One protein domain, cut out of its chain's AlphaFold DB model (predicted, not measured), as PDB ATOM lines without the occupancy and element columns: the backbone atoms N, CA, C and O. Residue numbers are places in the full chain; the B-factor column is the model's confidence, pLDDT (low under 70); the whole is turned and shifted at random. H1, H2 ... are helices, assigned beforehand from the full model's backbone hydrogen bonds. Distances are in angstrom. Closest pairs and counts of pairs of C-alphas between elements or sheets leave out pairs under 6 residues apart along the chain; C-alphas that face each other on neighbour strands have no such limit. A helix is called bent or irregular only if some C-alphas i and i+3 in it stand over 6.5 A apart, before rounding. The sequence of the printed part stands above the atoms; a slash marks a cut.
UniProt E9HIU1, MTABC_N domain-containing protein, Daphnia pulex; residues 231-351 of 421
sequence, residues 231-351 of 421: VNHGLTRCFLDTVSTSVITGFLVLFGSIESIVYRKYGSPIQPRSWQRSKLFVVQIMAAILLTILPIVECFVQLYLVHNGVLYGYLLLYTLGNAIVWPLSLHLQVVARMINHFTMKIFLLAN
ATOM      1  N   VAL A 231     -34.881 -34.783 -59.075       81.31
ATOM      2  CA  VAL A 231     -35.000 -36.245 -58.937       81.31
ATOM      3  C   VAL A 231     -36.456 -36.637 -59.189       81.31
ATOM      4  O   VAL A 231     -37.364 -35.942 -58.746       81.31
ATOM      5  N   ASN A 232     -36.702 -37.734 -59.915       75.00
ATOM      6  CA  ASN A 232     -38.053 -38.226 -60.239       75.00
ATOM      7  C   ASN A 232     -38.986 -37.138 -60.814       75.00
ATOM      8  O   ASN A 232     -40.139 -37.014 -60.417       75.00
ATOM      9  N   HIS A 233     -38.461 -36.328 -61.739       80.06
ATOM     10  CA  HIS A 233     -39.147 -35.191 -62.368       80.06
ATOM     11  C   HIS A 233     -39.584 -34.040 -61.433       80.06
ATOM     12  O   HIS A 233     -40.203 -33.100 -61.925       80.06
ATOM     13  N   GLY A 234     -39.187 -34.026 -60.155       85.50
ATOM     14  CA  GLY A 234     -39.451 -32.925 -59.219       85.50
ATOM     15  C   GLY A 234     -38.198 -32.369 -58.532       85.50
ATOM     16  O   GLY A 234     -37.114 -32.949 -58.605       85.50
ATOM     17  N   LEU A 235     -38.357 -31.239 -57.835       89.69
ATOM     18  CA  LEU A 235     -37.333 -30.707 -56.932       89.69
ATOM     19  C   LEU A 235     -37.306 -31.509 -55.625       89.69
ATOM     20  O   LEU A 235     -38.348 -31.792 -55.036       89.69
ATOM     21  N   THR A 236     -36.111 -31.852 -55.147       90.88
ATOM     22  CA  THR A 236     -35.953 -32.565 -53.875       90.88
ATOM     23  C   THR A 236     -36.259 -31.665 -52.681       90.88
ATOM     24  O   THR A 236     -35.890 -30.489 -52.649       90.88
ATOM     25  N   ARG A 237     -36.874 -32.252 -51.647       89.19
ATOM     26  CA  ARG A 237     -37.200 -31.548 -50.402       89.19
ATOM     27  C   ARG A 237     -35.963 -30.956 -49.718       89.19
ATOM     28  O   ARG A 237     -35.993 -29.796 -49.326       89.19
ATOM     29  N   CYS A 238     -34.854 -31.705 -49.661       91.31
ATOM     30  CA  CYS A 238     -33.601 -31.208 -49.079       91.31
ATOM     31  C   CYS A 238     -33.123 -29.915 -49.762       91.31
ATOM     32  O   CYS A 238     -32.735 -28.970 -49.077       91.31
ATOM     33  N   PHE A 239     -33.181 -29.847 -51.097       93.81
ATOM     34  CA  PHE A 239     -32.802 -28.647 -51.841       93.81
ATOM     35  C   PHE A 239     -33.786 -27.496 -51.624       93.81
ATOM     36  O   PHE A 239     -33.363 -26.393 -51.281       93.81
ATOM     37  N   LEU A 240     -35.087 -27.751 -51.792       92.75
ATOM     38  CA  LEU A 240     -36.109 -26.709 -51.721       92.75
ATOM     39  C   LEU A 240     -36.178 -26.072 -50.328       92.75
ATOM     40  O   LEU A 240     -36.118 -24.846 -50.228       92.75
ATOM     41  N   ASP A 241     -36.221 -26.876 -49.264       92.81
ATOM     42  CA  ASP A 241     -36.298 -26.378 -47.884       92.81
ATOM     43  C   ASP A 241     -35.006 -25.636 -47.493       92.81
ATOM     44  O   ASP A 241     -35.066 -24.597 -46.835       92.81
ATOM     45  N   THR A 242     -33.838 -26.097 -47.965       94.94
ATOM     46  CA  THR A 242     -32.541 -25.426 -47.737       94.94
ATOM     47  C   THR A 242     -32.470 -24.063 -48.413       94.94
ATOM     48  O   THR A 242     -32.169 -23.061 -47.759       94.94
ATOM     49  N   VAL A 243     -32.714 -24.012 -49.726       95.06
ATOM     50  CA  VAL A 243     -32.540 -22.789 -50.518       95.06
ATOM     51  C   VAL A 243     -33.610 -21.764 -50.156       95.06
ATOM     52  O   VAL A 243     -33.270 -20.609 -49.905       95.06
ATOM     53  N   SER A 244     -34.880 -22.174 -50.052       93.38
ATOM     54  CA  SER A 244     -35.965 -21.254 -49.684       93.38
ATOM     55  C   SER A 244     -35.754 -20.662 -48.289       93.38
ATOM     56  O   SER A 244     -35.767 -19.440 -48.147       93.38
ATOM     57  N   THR A 245     -35.458 -21.489 -47.279       94.31
ATOM     58  CA  THR A 245     -35.243 -21.000 -45.909       94.31
ATOM     59  C   THR A 245     -34.010 -20.108 -45.823       94.31
ATOM     60  O   THR A 245     -34.090 -19.051 -45.200       94.31
ATOM     61  N   SER A 246     -32.894 -20.467 -46.471       95.56
ATOM     62  CA  SER A 246     -31.676 -19.637 -46.456       95.56
ATOM     63  C   SER A 246     -31.915 -18.259 -47.074       95.56
ATOM     64  O   SER A 246     -31.522 -17.247 -46.493       95.56
ATOM     65  N   VAL A 247     -32.595 -18.203 -48.226       96.06
ATOM     66  CA  VAL A 247     -32.892 -16.946 -48.929       96.06
ATOM     67  C   VAL A 247     -33.889 -16.093 -48.140       96.06
ATOM     68  O   VAL A 247     -33.638 -14.908 -47.933       96.06
ATOM     69  N   ILE A 248     -34.986 -16.680 -47.649       93.81
ATOM     70  CA  ILE A 248     -36.020 -15.958 -46.890       93.81
ATOM     71  C   ILE A 248     -35.468 -15.462 -45.546       93.81
ATOM     72  O   ILE A 248     -35.673 -14.301 -45.193       93.81
ATOM     73  N   THR A 249     -34.720 -16.303 -44.823       95.12
ATOM     74  CA  THR A 249     -34.082 -15.922 -43.550       95.12
ATOM     75  C   THR A 249     -33.044 -14.832 -43.777       95.12
ATOM     76  O   THR A 249     -33.078 -13.824 -43.080       95.12
ATOM     77  N   GLY A 250     -32.170 -14.968 -44.782       95.50
ATOM     78  CA  GLY A 250     -31.181 -13.941 -45.118       95.50
ATOM     79  C   GLY A 250     -31.823 -12.599 -45.481       95.50
ATOM     80  O   GLY A 250     -31.425 -11.563 -44.951       95.50
ATOM     81  N   PHE A 251     -32.864 -12.616 -46.321       95.38
ATOM     82  CA  PHE A 251     -33.603 -11.415 -46.713       95.38
ATOM     83  C   PHE A 251     -34.275 -10.733 -45.512       95.38
ATOM     84  O   PHE A 251     -34.089  -9.535 -45.303       95.38
ATOM     85  N   LEU A 252     -35.026 -11.480 -44.695       93.88
ATOM     86  CA  LEU A 252     -35.752 -10.912 -43.556       93.88
ATOM     87  C   LEU A 252     -34.826 -10.483 -42.416       93.88
ATOM     88  O   LEU A 252     -35.078  -9.447 -41.807       93.88
ATOM     89  N   VAL A 253     -33.734 -11.204 -42.151       94.06
ATOM     90  CA  VAL A 253     -32.732 -10.769 -41.168       94.06
ATOM     91  C   VAL A 253     -32.042  -9.488 -41.637       94.06
ATOM     92  O   VAL A 253     -31.910  -8.568 -40.836       94.06
ATOM     93  N   LEU A 254     -31.662  -9.368 -42.914       93.94
ATOM     94  CA  LEU A 254     -31.018  -8.159 -43.435       93.94
ATOM     95  C   LEU A 254     -31.990  -6.969 -43.486       93.94
ATOM     96  O   LEU A 254     -31.819  -5.988 -42.759       93.94
ATOM     97  N   PHE A 255     -33.022  -7.048 -44.328       94.12
ATOM     98  CA  PHE A 255     -33.925  -5.925 -44.576       94.12
ATOM     99  C   PHE A 255     -34.850  -5.655 -43.389       94.12
ATOM    100  O   PHE A 255     -35.064  -4.494 -43.052       94.12
ATOM    101  N   GLY A 256     -35.319  -6.693 -42.693       92.62
ATOM    102  CA  GLY A 256     -36.142  -6.541 -41.494       92.62
ATOM    103  C   GLY A 256     -35.380  -5.953 -40.302       92.62
ATOM    104  O   GLY A 256     -35.945  -5.162 -39.549       92.62
ATOM    105  N   SER A 257     -34.080  -6.238 -40.143       90.25
ATOM    106  CA  SER A 257     -33.277  -5.543 -39.121       90.25
ATOM    107  C   SER A 257     -33.073  -4.069 -39.469       90.25
ATOM    108  O   SER A 257     -33.207  -3.219 -38.590       90.25
ATOM    109  N   ILE A 258     -32.814  -3.746 -40.743       90.62
ATOM    110  CA  ILE A 258     -32.734  -2.354 -41.218       90.62
ATOM    111  C   ILE A 258     -34.064  -1.634 -40.956       90.62
ATOM    112  O   ILE A 258     -34.065  -0.547 -40.378       90.62
ATOM    113  N   GLU A 259     -35.194  -2.254 -41.303       89.00
ATOM    114  CA  GLU A 259     -36.537  -1.715 -41.075       89.00
ATOM    115  C   GLU A 259     -36.811  -1.491 -39.575       89.00
ATOM    116  O   GLU A 259     -37.233  -0.405 -39.180       89.00
ATOM    117  N   SER A 260     -36.471  -2.456 -38.710       87.88
ATOM    118  CA  SER A 260     -36.595  -2.323 -37.249       87.88
ATOM    119  C   SER A 260     -35.734  -1.182 -36.688       87.88
ATOM    120  O   SER A 260     -36.201  -0.411 -35.847       87.88
ATOM    121  N   ILE A 261     -34.495  -1.011 -37.168       89.00
ATOM    122  CA  ILE A 261     -33.612   0.100 -36.767       89.00
ATOM    123  C   ILE A 261     -34.195   1.446 -37.219       89.00
ATOM    124  O   ILE A 261     -34.228   2.400 -36.438       89.00
ATOM    125  N   VAL A 262     -34.690   1.523 -38.455       86.62
ATOM    126  CA  VAL A 262     -35.336   2.715 -39.022       86.62
ATOM    127  C   VAL A 262     -36.596   3.082 -38.228       86.62
ATOM    128  O   VAL A 262     -36.763   4.245 -37.854       86.62
ATOM    129  N   TYR A 263     -37.423   2.102 -37.860       86.19
ATOM    130  CA  TYR A 263     -38.572   2.295 -36.974       86.19
ATOM    131  C   TYR A 263     -38.177   2.763 -35.569       86.19
ATOM    132  O   TYR A 263     -38.779   3.708 -35.064       86.19
ATOM    133  N   ARG A 264     -37.146   2.179 -34.948       84.19
ATOM    134  CA  ARG A 264     -36.660   2.612 -33.623       84.19
ATOM    135  C   ARG A 264     -36.089   4.031 -33.627       84.19
ATOM    136  O   ARG A 264     -36.201   4.723 -32.622       84.19
ATOM    137  N   LYS A 265     -35.456   4.456 -34.727       85.25
ATOM    138  CA  LYS A 265     -34.759   5.748 -34.817       85.25
ATOM    139  C   LYS A 265     -35.649   6.905 -35.281       85.25
ATOM    140  O   LYS A 265     -35.426   8.035 -34.857       85.25
ATOM    141  N   TYR A 266     -36.619   6.640 -36.156       82.31
ATOM    142  CA  TYR A 266     -37.425   7.678 -36.816       82.31
ATOM    143  C   TYR A 266     -38.944   7.480 -36.656       82.31
ATOM    144  O   TYR A 266     -39.726   8.313 -37.112       82.31
ATOM    145  N   GLY A 267     -39.391   6.386 -36.034       80.69
ATOM    146  CA  GLY A 267     -40.807   6.110 -35.813       80.69
ATOM    147  C   GLY A 267     -41.409   6.965 -34.701       80.69
ATOM    148  O   GLY A 267     -40.959   6.929 -33.559       80.69
ATOM    149  N   SER A 268     -42.477   7.701 -35.013       83.75
ATOM    150  CA  SER A 268     -43.307   8.366 -34.002       83.75
ATOM    151  C   SER A 268     -44.382   7.392 -33.495       83.75
ATOM    152  O   SER A 268     -45.152   6.890 -34.325       83.75
ATOM    153  N   PRO A 269     -44.480   7.119 -32.179       81.50
ATOM    154  CA  PRO A 269     -45.493   6.213 -31.646       81.50
ATOM    155  C   PRO A 269     -46.900   6.807 -31.787       81.50
ATOM    156  O   PRO A 269     -47.126   7.994 -31.545       81.50
ATOM    157  N   ILE A 270     -47.863   5.965 -32.157       81.56
ATOM    158  CA  ILE A 270     -49.285   6.317 -32.188       81.56
ATOM    159  C   ILE A 270     -49.807   6.405 -30.746       81.56
ATOM    160  O   ILE A 270     -49.513   5.547 -29.912       81.56
ATOM    161  N   GLN A 271     -50.605   7.432 -30.438       81.25
ATOM    162  CA  GLN A 271     -51.213   7.569 -29.113       81.25
ATOM    163  C   GLN A 271     -52.146   6.373 -28.820       81.25
ATOM    164  O   GLN A 271     -53.010   6.076 -29.645       81.25
ATOM    165  N   PRO A 272     -52.081   5.725 -27.638       75.31
ATOM    166  CA  PRO A 272     -52.863   4.514 -27.354       75.31
ATOM    167  C   PRO A 272     -54.385   4.647 -27.543       75.31
ATOM    168  O   PRO A 272     -55.064   3.655 -27.797       75.31
ATOM    169  N   ARG A 273     -54.932   5.869 -27.447       73.44
ATOM    170  CA  ARG A 273     -56.364   6.158 -27.645       73.44
ATOM    171  C   ARG A 273     -56.819   6.115 -29.108       73.44
ATOM    172  O   ARG A 273     -57.997   5.873 -29.340       73.44
ATOM    173  N   SER A 274     -55.930   6.323 -30.083       72.38
ATOM    174  CA  SER A 274     -56.259   6.225 -31.516       72.38
ATOM    175  C   SER A 274     -55.986   4.836 -32.110       72.38
ATOM    176  O   SER A 274     -56.155   4.629 -33.312       72.38
ATOM    177  N   TRP A 275     -55.619   3.851 -31.279       73.00
ATOM    178  CA  TRP A 275     -55.424   2.470 -31.711       73.00
ATOM    179  C   TRP A 275     -56.743   1.814 -32.140       73.00
ATOM    180  O   TRP A 275     -57.555   1.381 -31.317       73.00
ATOM    181  N   GLN A 276     -56.937   1.652 -33.448       73.81
ATOM    182  CA  GLN A 276     -58.058   0.879 -33.977       73.81
ATOM    183  C   GLN A 276     -57.838  -0.624 -33.755       73.81
ATOM    184  O   GLN A 276     -56.996  -1.257 -34.404       73.81
ATOM    185  N   ARG A 277     -58.630  -1.205 -32.843       75.31
ATOM    186  CA  ARG A 277     -58.673  -2.652 -32.585       75.31
ATOM    187  C   ARG A 277     -59.224  -3.385 -33.812       75.31
ATOM    188  O   ARG A 277     -60.408  -3.287 -34.113       75.31
ATOM    189  N   SER A 278     -58.374  -4.152 -34.490       85.75
ATOM    190  CA  SER A 278     -58.763  -4.993 -35.627       85.75
ATOM    191  C   SER A 278     -58.782  -6.465 -35.220       85.75
ATOM    192  O   SER A 278     -57.763  -6.997 -34.781       85.75
ATOM    193  N   LYS A 279     -59.922  -7.143 -35.411       88.56
ATOM    194  CA  LYS A 279     -60.023  -8.601 -35.216       88.56
ATOM    195  C   LYS A 279     -59.112  -9.363 -36.189       88.56
ATOM    196  O   LYS A 279     -58.508 -10.353 -35.797       88.56
ATOM    197  N   LEU A 280     -58.945  -8.855 -37.416       88.62
ATOM    198  CA  LEU A 280     -58.043  -9.434 -38.420       88.62
ATOM    199  C   LEU A 280     -56.576  -9.386 -37.969       88.62
ATOM    200  O   LEU A 280     -55.846 -10.339 -38.197       88.62
ATOM    201  N   PHE A 281     -56.162  -8.327 -37.263       87.75
ATOM    202  CA  PHE A 281     -54.806  -8.235 -36.710       87.75
ATOM    203  C   PHE A 281     -54.561  -9.272 -35.600       87.75
ATOM    204  O   PHE A 281     -53.480  -9.842 -35.519       87.75
ATOM    205  N   VAL A 282     -55.578  -9.588 -34.788       89.44
ATOM    206  CA  VAL A 282     -55.490 -10.685 -33.804       89.44
ATOM    207  C   VAL A 282     -55.363 -12.040 -34.508       89.44
ATOM    208  O   VAL A 282     -54.496 -12.828 -34.146       89.44
ATOM    209  N   VAL A 283     -56.159 -12.294 -35.555       92.06
ATOM    210  CA  VAL A 283     -56.044 -13.518 -36.376       92.06
ATOM    211  C   VAL A 283     -54.654 -13.627 -37.019       92.06
ATOM    212  O   VAL A 283     -54.054 -14.697 -36.993       92.06
ATOM    213  N   GLN A 284     -54.111 -12.520 -37.529       90.38
ATOM    214  CA  GLN A 284     -52.772 -12.447 -38.116       90.38
ATOM    215  C   GLN A 284     -51.663 -12.780 -37.099       90.38
ATOM    216  O   GLN A 284     -50.764 -13.555 -37.418       90.38
ATOM    217  N   ILE A 285     -51.756 -12.272 -35.862       91.00
ATOM    218  CA  ILE A 285     -50.837 -12.638 -34.768       91.00
ATOM    219  C   ILE A 285     -50.926 -14.140 -34.460       91.00
ATOM    220  O   ILE A 285     -49.898 -14.813 -34.393       91.00
ATOM    221  N   MET A 286     -52.139 -14.683 -34.316       93.44
ATOM    222  CA  MET A 286     -52.339 -16.112 -34.038       93.44
ATOM    223  C   MET A 286     -51.785 -16.999 -35.162       93.44
ATOM    224  O   MET A 286     -51.159 -18.020 -34.883       93.44
ATOM    225  N   ALA A 287     -51.951 -16.589 -36.423       91.31
ATOM    226  CA  ALA A 287     -51.383 -17.281 -37.576       91.31
ATOM    227  C   ALA A 287     -49.844 -17.248 -37.576       91.31
ATOM    228  O   ALA A 287     -49.221 -18.279 -37.809       91.31
ATOM    229  N   ALA A 288     -49.215 -16.111 -37.255       90.12
ATOM    230  CA  ALA A 288     -47.754 -16.009 -37.161       90.12
ATOM    231  C   ALA A 288     -47.170 -16.879 -36.028       90.12
ATOM    232  O   ALA A 288     -46.128 -17.516 -36.204       90.12
ATOM    233  N   ILE A 289     -47.862 -16.968 -34.886       91.38
ATOM    234  CA  ILE A 289     -47.492 -17.876 -33.788       91.38
ATOM    235  C   ILE A 289     -47.615 -19.338 -34.244       91.38
ATOM    236  O   ILE A 289     -46.675 -20.112 -34.070       91.38
ATOM    237  N   LEU A 290     -48.720 -19.711 -34.898       94.06
ATOM    238  CA  LEU A 290     -48.914 -21.060 -35.440       94.06
ATOM    239  C   LEU A 290     -47.824 -21.436 -36.459       94.06
ATOM    240  O   LEU A 290     -47.274 -22.532 -36.387       94.06
ATOM    241  N   LEU A 291     -47.458 -20.517 -37.355       91.94
ATOM    242  CA  LEU A 291     -46.390 -20.707 -38.345       91.94
ATOM    243  C   LEU A 291     -44.988 -20.814 -37.716       91.94
ATOM    244  O   LEU A 291     -44.101 -21.406 -38.322       91.94
ATOM    245  N   THR A 292     -44.798 -20.332 -36.485       89.38
ATOM    246  CA  THR A 292     -43.576 -20.588 -35.698       89.38
ATOM    247  C   THR A 292     -43.563 -22.012 -35.120       89.38
ATOM    248  O   THR A 292     -42.510 -22.637 -35.026       89.38
ATOM    249  N   ILE A 293     -44.730 -22.544 -34.740       92.12
ATOM    250  CA  ILE A 293     -44.877 -23.864 -34.102       92.12
ATOM    251  C   ILE A 293     -44.849 -25.005 -35.132       92.12
ATOM    252  O   ILE A 293     -44.264 -26.055 -34.863       92.12
ATOM    253  N   LEU A 294     -45.453 -24.815 -36.311       93.25
ATOM    254  CA  LEU A 294     -45.583 -25.864 -37.332       93.25
ATOM    255  C   LEU A 294     -44.238 -26.508 -37.745       93.25
ATOM    256  O   LEU A 294     -44.176 -27.736 -37.719       93.25
ATOM    257  N   PRO A 295     -43.148 -25.762 -38.025       92.31
ATOM    258  CA  PRO A 295     -41.839 -26.345 -38.352       92.31
ATOM    259  C   PRO A 295     -41.229 -27.181 -37.223       92.31
ATOM    260  O   PRO A 295     -40.536 -28.159 -37.486       92.31
ATOM    261  N   ILE A 296     -41.506 -26.832 -35.963       91.75
ATOM    262  CA  ILE A 296     -41.032 -27.583 -34.791       91.75
ATOM    263  C   ILE A 296     -41.771 -28.924 -34.705       91.75
ATOM    264  O   ILE A 296     -41.142 -29.971 -34.551       91.75
ATOM    265  N   VAL A 297     -43.100 -28.907 -34.861       94.00
ATOM    266  CA  VAL A 297     -43.923 -30.129 -34.907       94.00
ATOM    267  C   VAL A 297     -43.530 -31.002 -36.099       94.00
ATOM    268  O   VAL A 297     -43.376 -32.212 -35.943       94.00
ATOM    269  N   GLU A 298     -43.308 -30.402 -37.269       90.75
ATOM    270  CA  GLU A 298     -42.839 -31.112 -38.458       90.75
ATOM    271  C   GLU A 298     -41.465 -31.754 -38.232       90.75
ATOM    272  O   GLU A 298     -41.289 -32.922 -38.568       90.75
ATOM    273  N   CYS A 299     -40.520 -31.056 -37.596       90.69
ATOM    274  CA  CYS A 299     -39.219 -31.616 -37.235       90.69
ATOM    275  C   CYS A 299     -39.359 -32.878 -36.368       90.69
ATOM    276  O   CYS A 299     -38.812 -33.926 -36.715       90.69
ATOM    277  N   PHE A 300     -40.171 -32.829 -35.305       90.88
ATOM    278  CA  PHE A 300     -40.443 -34.005 -34.471       90.88
ATOM    279  C   PHE A 300     -41.130 -35.143 -35.244       90.88
ATOM    280  O   PHE A 300     -40.741 -36.302 -35.098       90.88
ATOM    281  N   VAL A 301     -42.112 -34.836 -36.097       91.19
ATOM    282  CA  VAL A 301     -42.795 -35.830 -36.943       91.19
ATOM    283  C   VAL A 301     -41.819 -36.509 -37.907       91.19
ATOM    284  O   VAL A 301     -41.808 -37.738 -37.994       91.19
ATOM    285  N   GLN A 302     -40.966 -35.745 -38.595       86.50
ATOM    286  CA  GLN A 302     -39.964 -36.292 -39.514       86.50
ATOM    287  C   GLN A 302     -38.942 -37.162 -38.767       86.50
ATOM    288  O   GLN A 302     -38.649 -38.272 -39.210       86.50
ATOM    289  N   LEU A 303     -38.461 -36.716 -37.600       85.81
ATOM    290  CA  LEU A 303     -37.532 -37.475 -36.758       85.81
ATOM    291  C   LEU A 303     -38.105 -38.826 -36.312       85.81
ATOM    292  O   LEU A 303     -37.463 -39.856 -36.517       85.81
ATOM    293  N   TYR A 304     -39.300 -38.833 -35.715       84.44
ATOM    294  CA  TYR A 304     -39.853 -40.037 -35.087       84.44
ATOM    295  C   TYR A 304     -40.578 -40.978 -36.054       84.44
ATOM    296  O   TYR A 304     -40.504 -42.190 -35.861       84.44
ATOM    297  N   LEU A 305     -41.277 -40.461 -37.073       85.56
ATOM    298  CA  LEU A 305     -42.136 -41.276 -37.947       85.56
ATOM    299  C   LEU A 305     -41.535 -41.570 -39.327       85.56
ATOM    300  O   LEU A 305     -41.920 -42.560 -39.943       85.56
ATOM    301  N   VAL A 306     -40.617 -40.734 -39.829       78.50
ATOM    302  CA  VAL A 306     -40.109 -40.837 -41.215       78.50
ATOM    303  C   VAL A 306     -38.636 -41.246 -41.270       78.50
ATOM    304  O   VAL A 306     -38.231 -42.001 -42.154       78.50
ATOM    305  N   HIS A 307     -37.819 -40.766 -40.332       76.19
ATOM    306  CA  HIS A 307     -36.362 -40.915 -40.368       76.19
ATOM    307  C   HIS A 307     -35.784 -41.802 -39.257       76.19
ATOM    308  O   HIS A 307     -34.567 -41.863 -39.104       76.19
ATOM    309  N   ASN A 308     -36.628 -42.535 -38.519       75.00
ATOM    310  CA  ASN A 308     -36.222 -43.522 -37.505       75.00
ATOM    311  C   ASN A 308     -35.215 -42.979 -36.463       75.00
ATOM    312  O   ASN A 308     -34.338 -43.709 -36.003       75.00
ATOM    313  N   GLY A 309     -35.330 -41.699 -36.096       74.56
ATOM    314  CA  GLY A 309     -34.446 -41.013 -35.147       74.56
ATOM    315  C   GLY A 309     -33.233 -40.295 -35.757       74.56
ATOM    316  O   GLY A 309     -32.488 -39.665 -35.013       74.56
ATOM    317  N   VAL A 310     -33.027 -40.339 -37.079       79.81
ATOM    318  CA  VAL A 310     -31.904 -39.650 -37.744       79.81
ATOM    319  C   VAL A 310     -32.243 -38.180 -38.023       79.81
ATOM    320  O   VAL A 310     -33.158 -37.878 -38.790       79.81
ATOM    321  N   LEU A 311     -31.476 -37.256 -37.432       85.50
ATOM    322  CA  LEU A 311     -31.583 -35.813 -37.674       85.50
ATOM    323  C   LEU A 311     -30.715 -35.384 -38.863       85.50
ATOM    324  O   LEU A 311     -29.490 -35.354 -38.769       85.50
ATOM    325  N   TYR A 312     -31.353 -34.988 -39.967       89.69
ATOM    326  CA  TYR A 312     -30.662 -34.422 -41.128       89.69
ATOM    327  C   TYR A 312     -30.436 -32.910 -41.000       89.69
ATOM    328  O   TYR A 312     -31.293 -32.174 -40.505       89.69
ATOM    329  N   GLY A 313     -29.307 -32.429 -41.526       90.00
ATOM    330  CA  GLY A 313     -28.915 -31.016 -41.439       90.00
ATOM    331  C   GLY A 313     -29.909 -30.032 -42.075       90.00
ATOM    332  O   GLY A 313     -30.138 -28.959 -41.515       90.00
ATOM    333  N   TYR A 314     -30.564 -30.399 -43.185       91.81
ATOM    334  CA  TYR A 314     -31.574 -29.536 -43.819       91.81
ATOM    335  C   TYR A 314     -32.803 -29.300 -42.928       91.81
ATOM    336  O   TYR A 314     -33.355 -28.201 -42.921       91.81
ATOM    337  N   LEU A 315     -33.208 -30.307 -42.146       91.44
ATOM    338  CA  LEU A 315     -34.354 -30.227 -41.241       91.44
ATOM    339  C   LEU A 315     -34.048 -29.304 -40.053       91.44
ATOM    340  O   LEU A 315     -34.893 -28.505 -39.644       91.44
ATOM    341  N   LEU A 316     -32.809 -29.354 -39.550       91.94
ATOM    342  CA  LEU A 316     -32.317 -28.426 -38.535       91.94
ATOM    343  C   LEU A 316     -32.291 -26.982 -39.065       91.94
ATOM    344  O   LEU A 316     -32.818 -26.089 -38.403       91.94
ATOM    345  N   LEU A 317     -31.751 -26.754 -40.271       93.62
ATOM    346  CA  LEU A 317     -31.740 -25.427 -40.898       93.62
ATOM    347  C   LEU A 317     -33.159 -24.884 -41.114       93.62
ATOM    348  O   LEU A 317     -33.426 -23.735 -40.769       93.62
ATOM    349  N   TYR A 318     -34.067 -25.705 -41.652       94.00
ATOM    350  CA  TYR A 318     -35.470 -25.345 -41.861       94.00
ATOM    351  C   TYR A 318     -36.140 -24.912 -40.550       94.00
ATOM    352  O   TYR A 318     -36.758 -23.844 -40.485       94.00
ATOM    353  N   THR A 319     -35.960 -25.699 -39.485       93.50
ATOM    354  CA  THR A 319     -36.551 -25.427 -38.166       93.50
ATOM    355  C   THR A 319     -35.991 -24.141 -37.556       93.50
ATOM    356  O   THR A 319     -36.760 -23.272 -37.146       93.50
ATOM    357  N   LEU A 320     -34.662 -23.977 -37.535       93.69
ATOM    358  CA  LEU A 320     -34.003 -22.799 -36.960       93.69
ATOM    359  C   LEU A 320     -34.286 -21.521 -37.762       93.69
ATOM    360  O   LEU A 320     -34.573 -20.481 -37.173       93.69
ATOM    361  N   GLY A 321     -34.253 -21.589 -39.094       94.50
ATOM    362  CA  GLY A 321     -34.544 -20.447 -39.960       94.50
ATOM    363  C   GLY A 321     -35.976 -19.943 -39.783       94.50
ATOM    364  O   GLY A 321     -36.187 -18.749 -39.576       94.50
ATOM    365  N   ASN A 322     -36.963 -20.845 -39.737       92.88
ATOM    366  CA  ASN A 322     -38.350 -20.466 -39.457       92.88
ATOM    367  C   ASN A 322     -38.553 -19.941 -38.023       92.88
ATOM    368  O   ASN A 322     -39.301 -18.979 -37.833       92.88
ATOM    369  N   ALA A 323     -37.856 -20.507 -37.031       92.38
ATOM    370  CA  ALA A 323     -37.873 -20.021 -35.650       92.38
ATOM    371  C   ALA A 323     -37.276 -18.607 -35.484       92.38
ATOM    372  O   ALA A 323     -37.550 -17.946 -34.486       92.38
ATOM    373  N   ILE A 324     -36.507 -18.114 -36.461       91.69
ATOM    374  CA  ILE A 324     -36.041 -16.719 -36.535       91.69
ATOM    375  C   ILE A 324     -37.019 -15.865 -37.361       91.69
ATOM    376  O   ILE A 324     -37.425 -14.784 -36.930       91.69
ATOM    377  N   VAL A 325     -37.421 -16.355 -38.538       93.75
ATOM    378  CA  VAL A 325     -38.244 -15.635 -39.524       93.75
ATOM    379  C   VAL A 325     -39.612 -15.229 -38.976       93.75
ATOM    380  O   VAL A 325     -39.985 -14.059 -39.092       93.75
ATOM    381  N   TRP A 326     -40.366 -16.153 -38.376       93.81
ATOM    382  CA  TRP A 326     -41.740 -15.860 -37.958       93.81
ATOM    383  C   TRP A 326     -41.813 -14.915 -36.749       93.81
ATOM    384  O   TRP A 326     -42.574 -13.944 -36.829       93.81
ATOM    385  N   PRO A 327     -40.989 -15.066 -35.691       91.81
ATOM    386  CA  PRO A 327     -40.922 -14.082 -34.611       91.81
ATOM    387  C   PRO A 327     -40.425 -12.702 -35.057       91.81
ATOM    388  O   PRO A 327     -40.963 -11.694 -34.597       91.81
ATOM    389  N   LEU A 328     -39.456 -12.623 -35.981       91.56
ATOM    390  CA  LEU A 328     -39.002 -11.340 -36.533       91.56
ATOM    391  C   LEU A 328     -40.104 -10.661 -37.360       91.56
ATOM    392  O   LEU A 328     -40.344  -9.464 -37.200       91.56
ATOM    393  N   SER A 329     -40.827 -11.424 -38.185       93.00
ATOM    394  CA  SER A 329     -41.981 -10.925 -38.942       93.00
ATOM    395  C   SER A 329     -43.098 -10.435 -38.014       93.00
ATOM    396  O   SER A 329     -43.619  -9.337 -38.200       93.00
ATOM    397  N   LEU A 330     -43.418 -11.189 -36.956       92.06
ATOM    398  CA  LEU A 330     -44.391 -10.782 -35.939       92.06
ATOM    399  C   LEU A 330     -43.954  -9.499 -35.209       92.06
ATOM    400  O   LEU A 330     -44.766  -8.592 -35.029       92.06
ATOM    401  N   HIS A 331     -42.673  -9.381 -34.841       91.19
ATOM    402  CA  HIS A 331     -42.120  -8.162 -34.246       91.19
ATOM    403  C   HIS A 331     -42.289  -6.953 -35.174       91.19
ATOM    404  O   HIS A 331     -42.794  -5.919 -34.738       91.19
ATOM    405  N   LEU A 332     -41.933  -7.089 -36.455       90.50
ATOM    406  CA  LEU A 332     -42.075  -6.022 -37.449       90.50
ATOM    407  C   LEU A 332     -43.536  -5.619 -37.664       90.50
ATOM    408  O   LEU A 332     -43.836  -4.430 -37.665       90.50
ATOM    409  N   GLN A 333     -44.459  -6.579 -37.747       88.69
ATOM    410  CA  GLN A 333     -45.896  -6.305 -37.868       88.69
ATOM    411  C   GLN A 333     -46.441  -5.522 -36.662       88.69
ATOM    412  O   GLN A 333     -47.224  -4.586 -36.832       88.69
ATOM    413  N   VAL A 334     -46.014  -5.865 -35.442       88.25
ATOM    414  CA  VAL A 334     -46.410  -5.152 -34.217       88.25
ATOM    415  C   VAL A 334     -45.789  -3.751 -34.163       88.25
ATOM    416  O   VAL A 334     -46.494  -2.790 -33.860       88.25
ATOM    417  N   VAL A 335     -44.509  -3.602 -34.519       87.06
ATOM    418  CA  VAL A 335     -43.809  -2.304 -34.560       87.06
ATOM    419  C   VAL A 335     -44.395  -1.371 -35.624       87.06
ATOM    420  O   VAL A 335     -44.726  -0.230 -35.303       87.06
ATOM    421  N   ALA A 336     -44.626  -1.857 -36.845       85.38
ATOM    422  CA  ALA A 336     -45.276  -1.095 -37.912       85.38
ATOM    423  C   ALA A 336     -46.702  -0.662 -37.524       85.38
ATOM    424  O   ALA A 336     -47.134   0.436 -37.865       85.38
ATOM    425  N   ARG A 337     -47.430  -1.475 -36.740       84.19
ATOM    426  CA  ARG A 337     -48.759  -1.107 -36.219       84.19
ATOM    427  C   ARG A 337     -48.712  -0.075 -35.081       84.19
ATOM    428  O   ARG A 337     -49.691   0.643 -34.897       84.19
ATOM    429  N   MET A 338     -47.603   0.017 -34.340       81.25
ATOM    430  CA  MET A 338     -47.378   1.022 -33.286       81.25
ATOM    431  C   MET A 338     -46.913   2.387 -33.812       81.25
ATOM    432  O   MET A 338     -47.008   3.372 -33.078       81.25
ATOM    433  N   ILE A 339     -46.415   2.470 -35.048       81.31
ATOM    434  CA  ILE A 339     -45.774   3.670 -35.602       81.31
ATOM    435  C   ILE A 339     -46.652   4.327 -36.666       81.31
ATOM    436  O   ILE A 339     -47.271   3.669 -37.498       81.31
ATOM    437  N   ASN A 340     -46.689   5.660 -36.672       68.69
ATOM    438  CA  ASN A 340     -47.430   6.399 -37.686       68.69
ATOM    439  C   ASN A 340     -46.636   6.491 -39.007       68.69
ATOM    440  O   ASN A 340     -45.657   7.229 -39.105       68.69
ATOM    441  N   HIS A 341     -47.078   5.784 -40.053       63.50
ATOM    442  CA  HIS A 341     -46.431   5.813 -41.377       63.50
ATOM    443  C   HIS A 341     -46.421   7.199 -42.055       63.50
ATOM    444  O   HIS A 341     -45.646   7.414 -42.991       63.50
ATOM    445  N   PHE A 342     -47.254   8.151 -41.617       53.31
ATOM    446  CA  PHE A 342     -47.326   9.473 -42.247       53.31
ATOM    447  C   PHE A 342     -46.057  10.313 -41.999       53.31
ATOM    448  O   PHE A 342     -45.552  10.949 -42.925       53.31
ATOM    449  N   THR A 343     -45.474  10.250 -40.794       51.66
ATOM    450  CA  THR A 343     -44.202  10.929 -40.474       51.66
ATOM    451  C   THR A 343     -43.007  10.314 -41.208       51.66
ATOM    452  O   THR A 343     -42.104  11.043 -41.612       51.66
ATOM    453  N   MET A 344     -43.033   9.000 -41.464       53.47
ATOM    454  CA  MET A 344     -42.014   8.282 -42.249       53.47
ATOM    455  C   MET A 344     -41.862   8.837 -43.672       53.47
ATOM    456  O   MET A 344     -40.755   9.168 -44.098       53.47
ATOM    457  N   LYS A 345     -42.977   8.984 -44.405       51.94
ATOM    458  CA  LYS A 345     -42.951   9.512 -45.782       51.94
ATOM    459  C   LYS A 345     -42.480  10.962 -45.837       51.94
ATOM    460  O   LYS A 345     -41.701  11.304 -46.722       51.94
ATOM    461  N   ILE A 346     -42.915  11.795 -44.891       53.59
ATOM    462  CA  ILE A 346     -42.493  13.199 -44.827       53.59
ATOM    463  C   ILE A 346     -40.983  13.290 -44.579       53.59
ATOM    464  O   ILE A 346     -40.320  14.051 -45.267       53.59
ATOM    465  N   PHE A 347     -40.409  12.493 -43.670       52.12
ATOM    466  CA  PHE A 347     -38.979  12.597 -43.349       52.12
ATOM    467  C   PHE A 347     -38.054  12.090 -44.470       52.12
ATOM    468  O   PHE A 347     -37.013  12.694 -44.715       52.12
ATOM    469  N   LEU A 348     -38.439  11.024 -45.186       54.38
ATOM    470  CA  LEU A 348     -37.671  10.519 -46.334       54.38
ATOM    471  C   LEU A 348     -37.750  11.448 -47.558       54.38
ATOM    472  O   LEU A 348     -36.770  11.571 -48.286       54.38
ATOM    473  N   LEU A 349     -38.882  12.130 -47.772       56.12
ATOM    474  CA  LEU A 349     -39.038  13.102 -48.864       56.12
ATOM    475  C   LEU A 349     -38.461  14.487 -48.526       56.12
ATOM    476  O   LEU A 349     -37.949  15.166 -49.410       56.12
ATOM    477  N   ALA A 350     -38.506  14.907 -47.258       51.09
ATOM    478  CA  ALA A 350     -37.986  16.202 -46.811       51.09
ATOM    479  C   ALA A 350     -36.472  16.210 -46.542       51.09
ATOM    480  O   ALA A 350     -35.919  17.267 -46.241       51.09
ATOM    481  N   ASN A 351     -35.789  15.061 -46.629       46.41
ATOM    482  CA  ASN A 351     -34.363  14.969 -46.325       46.41
ATOM    483  C   ASN A 351     -33.549  14.246 -47.423       46.41
ATOM    484  O   ASN A 351     -33.065  13.132 -47.210       46.41
TER     485      ASN A 351
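Overview. This is residues 231 to 351 of the 421 residues of the protein "MTABC_N domain-containing protein" of Daphnia pulex (UniProt E9HIU1). Three long helices, H1, H3 and the bent H2, lie side by side in a loose, elongated row with H3 in the middle, and the short H4 is set near the end of H1, about perpendicular to it. Residues 231 to 236 stick out, and a long link, residues 267 to 278, leads from H1 to H2. The printed part has 121 residues with four named helices, H1 to H4 in chain order, and no named strand; the class is all helix. The whole is loose, with a radius of gyration of the C-alphas of 18.8 A and spans of 57 by 32 by 25 A.

Along the chain. Find C-alpha 237 at (-37.200, -31.548, -50.402); from there H1 runs 41.5 A to residue 266. H2, residues 279 to 306, was assigned as one helix by its hydrogen bonds but is bent, with C-alphas 292 and 295 6.6 A apart; its arms are H2a, residues 279 to 292, 20.4 A, and H2b, residues 295 to 306, 14.9 A. H3, residues 313 to 338, covers 37.9 A. H4, residues 341 to 350, covers 14.4 A and ends at C-alpha 350, (-37.986, 16.202, -46.811).

Arrangement. Look first at Thr 242 and Tyr 314, whose C-alphas, 5.8 A apart, are the closest of H1 and H3; these helices touch and run the same way at a shallow tilt of 27 degrees. H2b touches H3 with residues 295 to 299 alone, closest at the C-alphas of Pro 295 and Thr 319, 5.4 A, and the two form a helical hairpin. H2a touches H3, opposite ways at a shallow tilt of 21 degrees, closest at the C-alphas of Thr 292 and Trp 326, 5.6 A. H1 is apart from both H2a and H2b. H4 is close to H1 but not clearly touching, and H3 and H4 meet only through their link. Every O i to N i+4 pair is within hydrogen-bond range in H1, H2a, H2b and H4, and 21 of 22 are in H3.

Size, cuts and confidence. The C-alphas farthest apart, those of Asn 308 and Ala 350, are 60.5 A apart. The printed part has no cut. Look for low confidence in the B-factor column at residues 340 to 351, under 70.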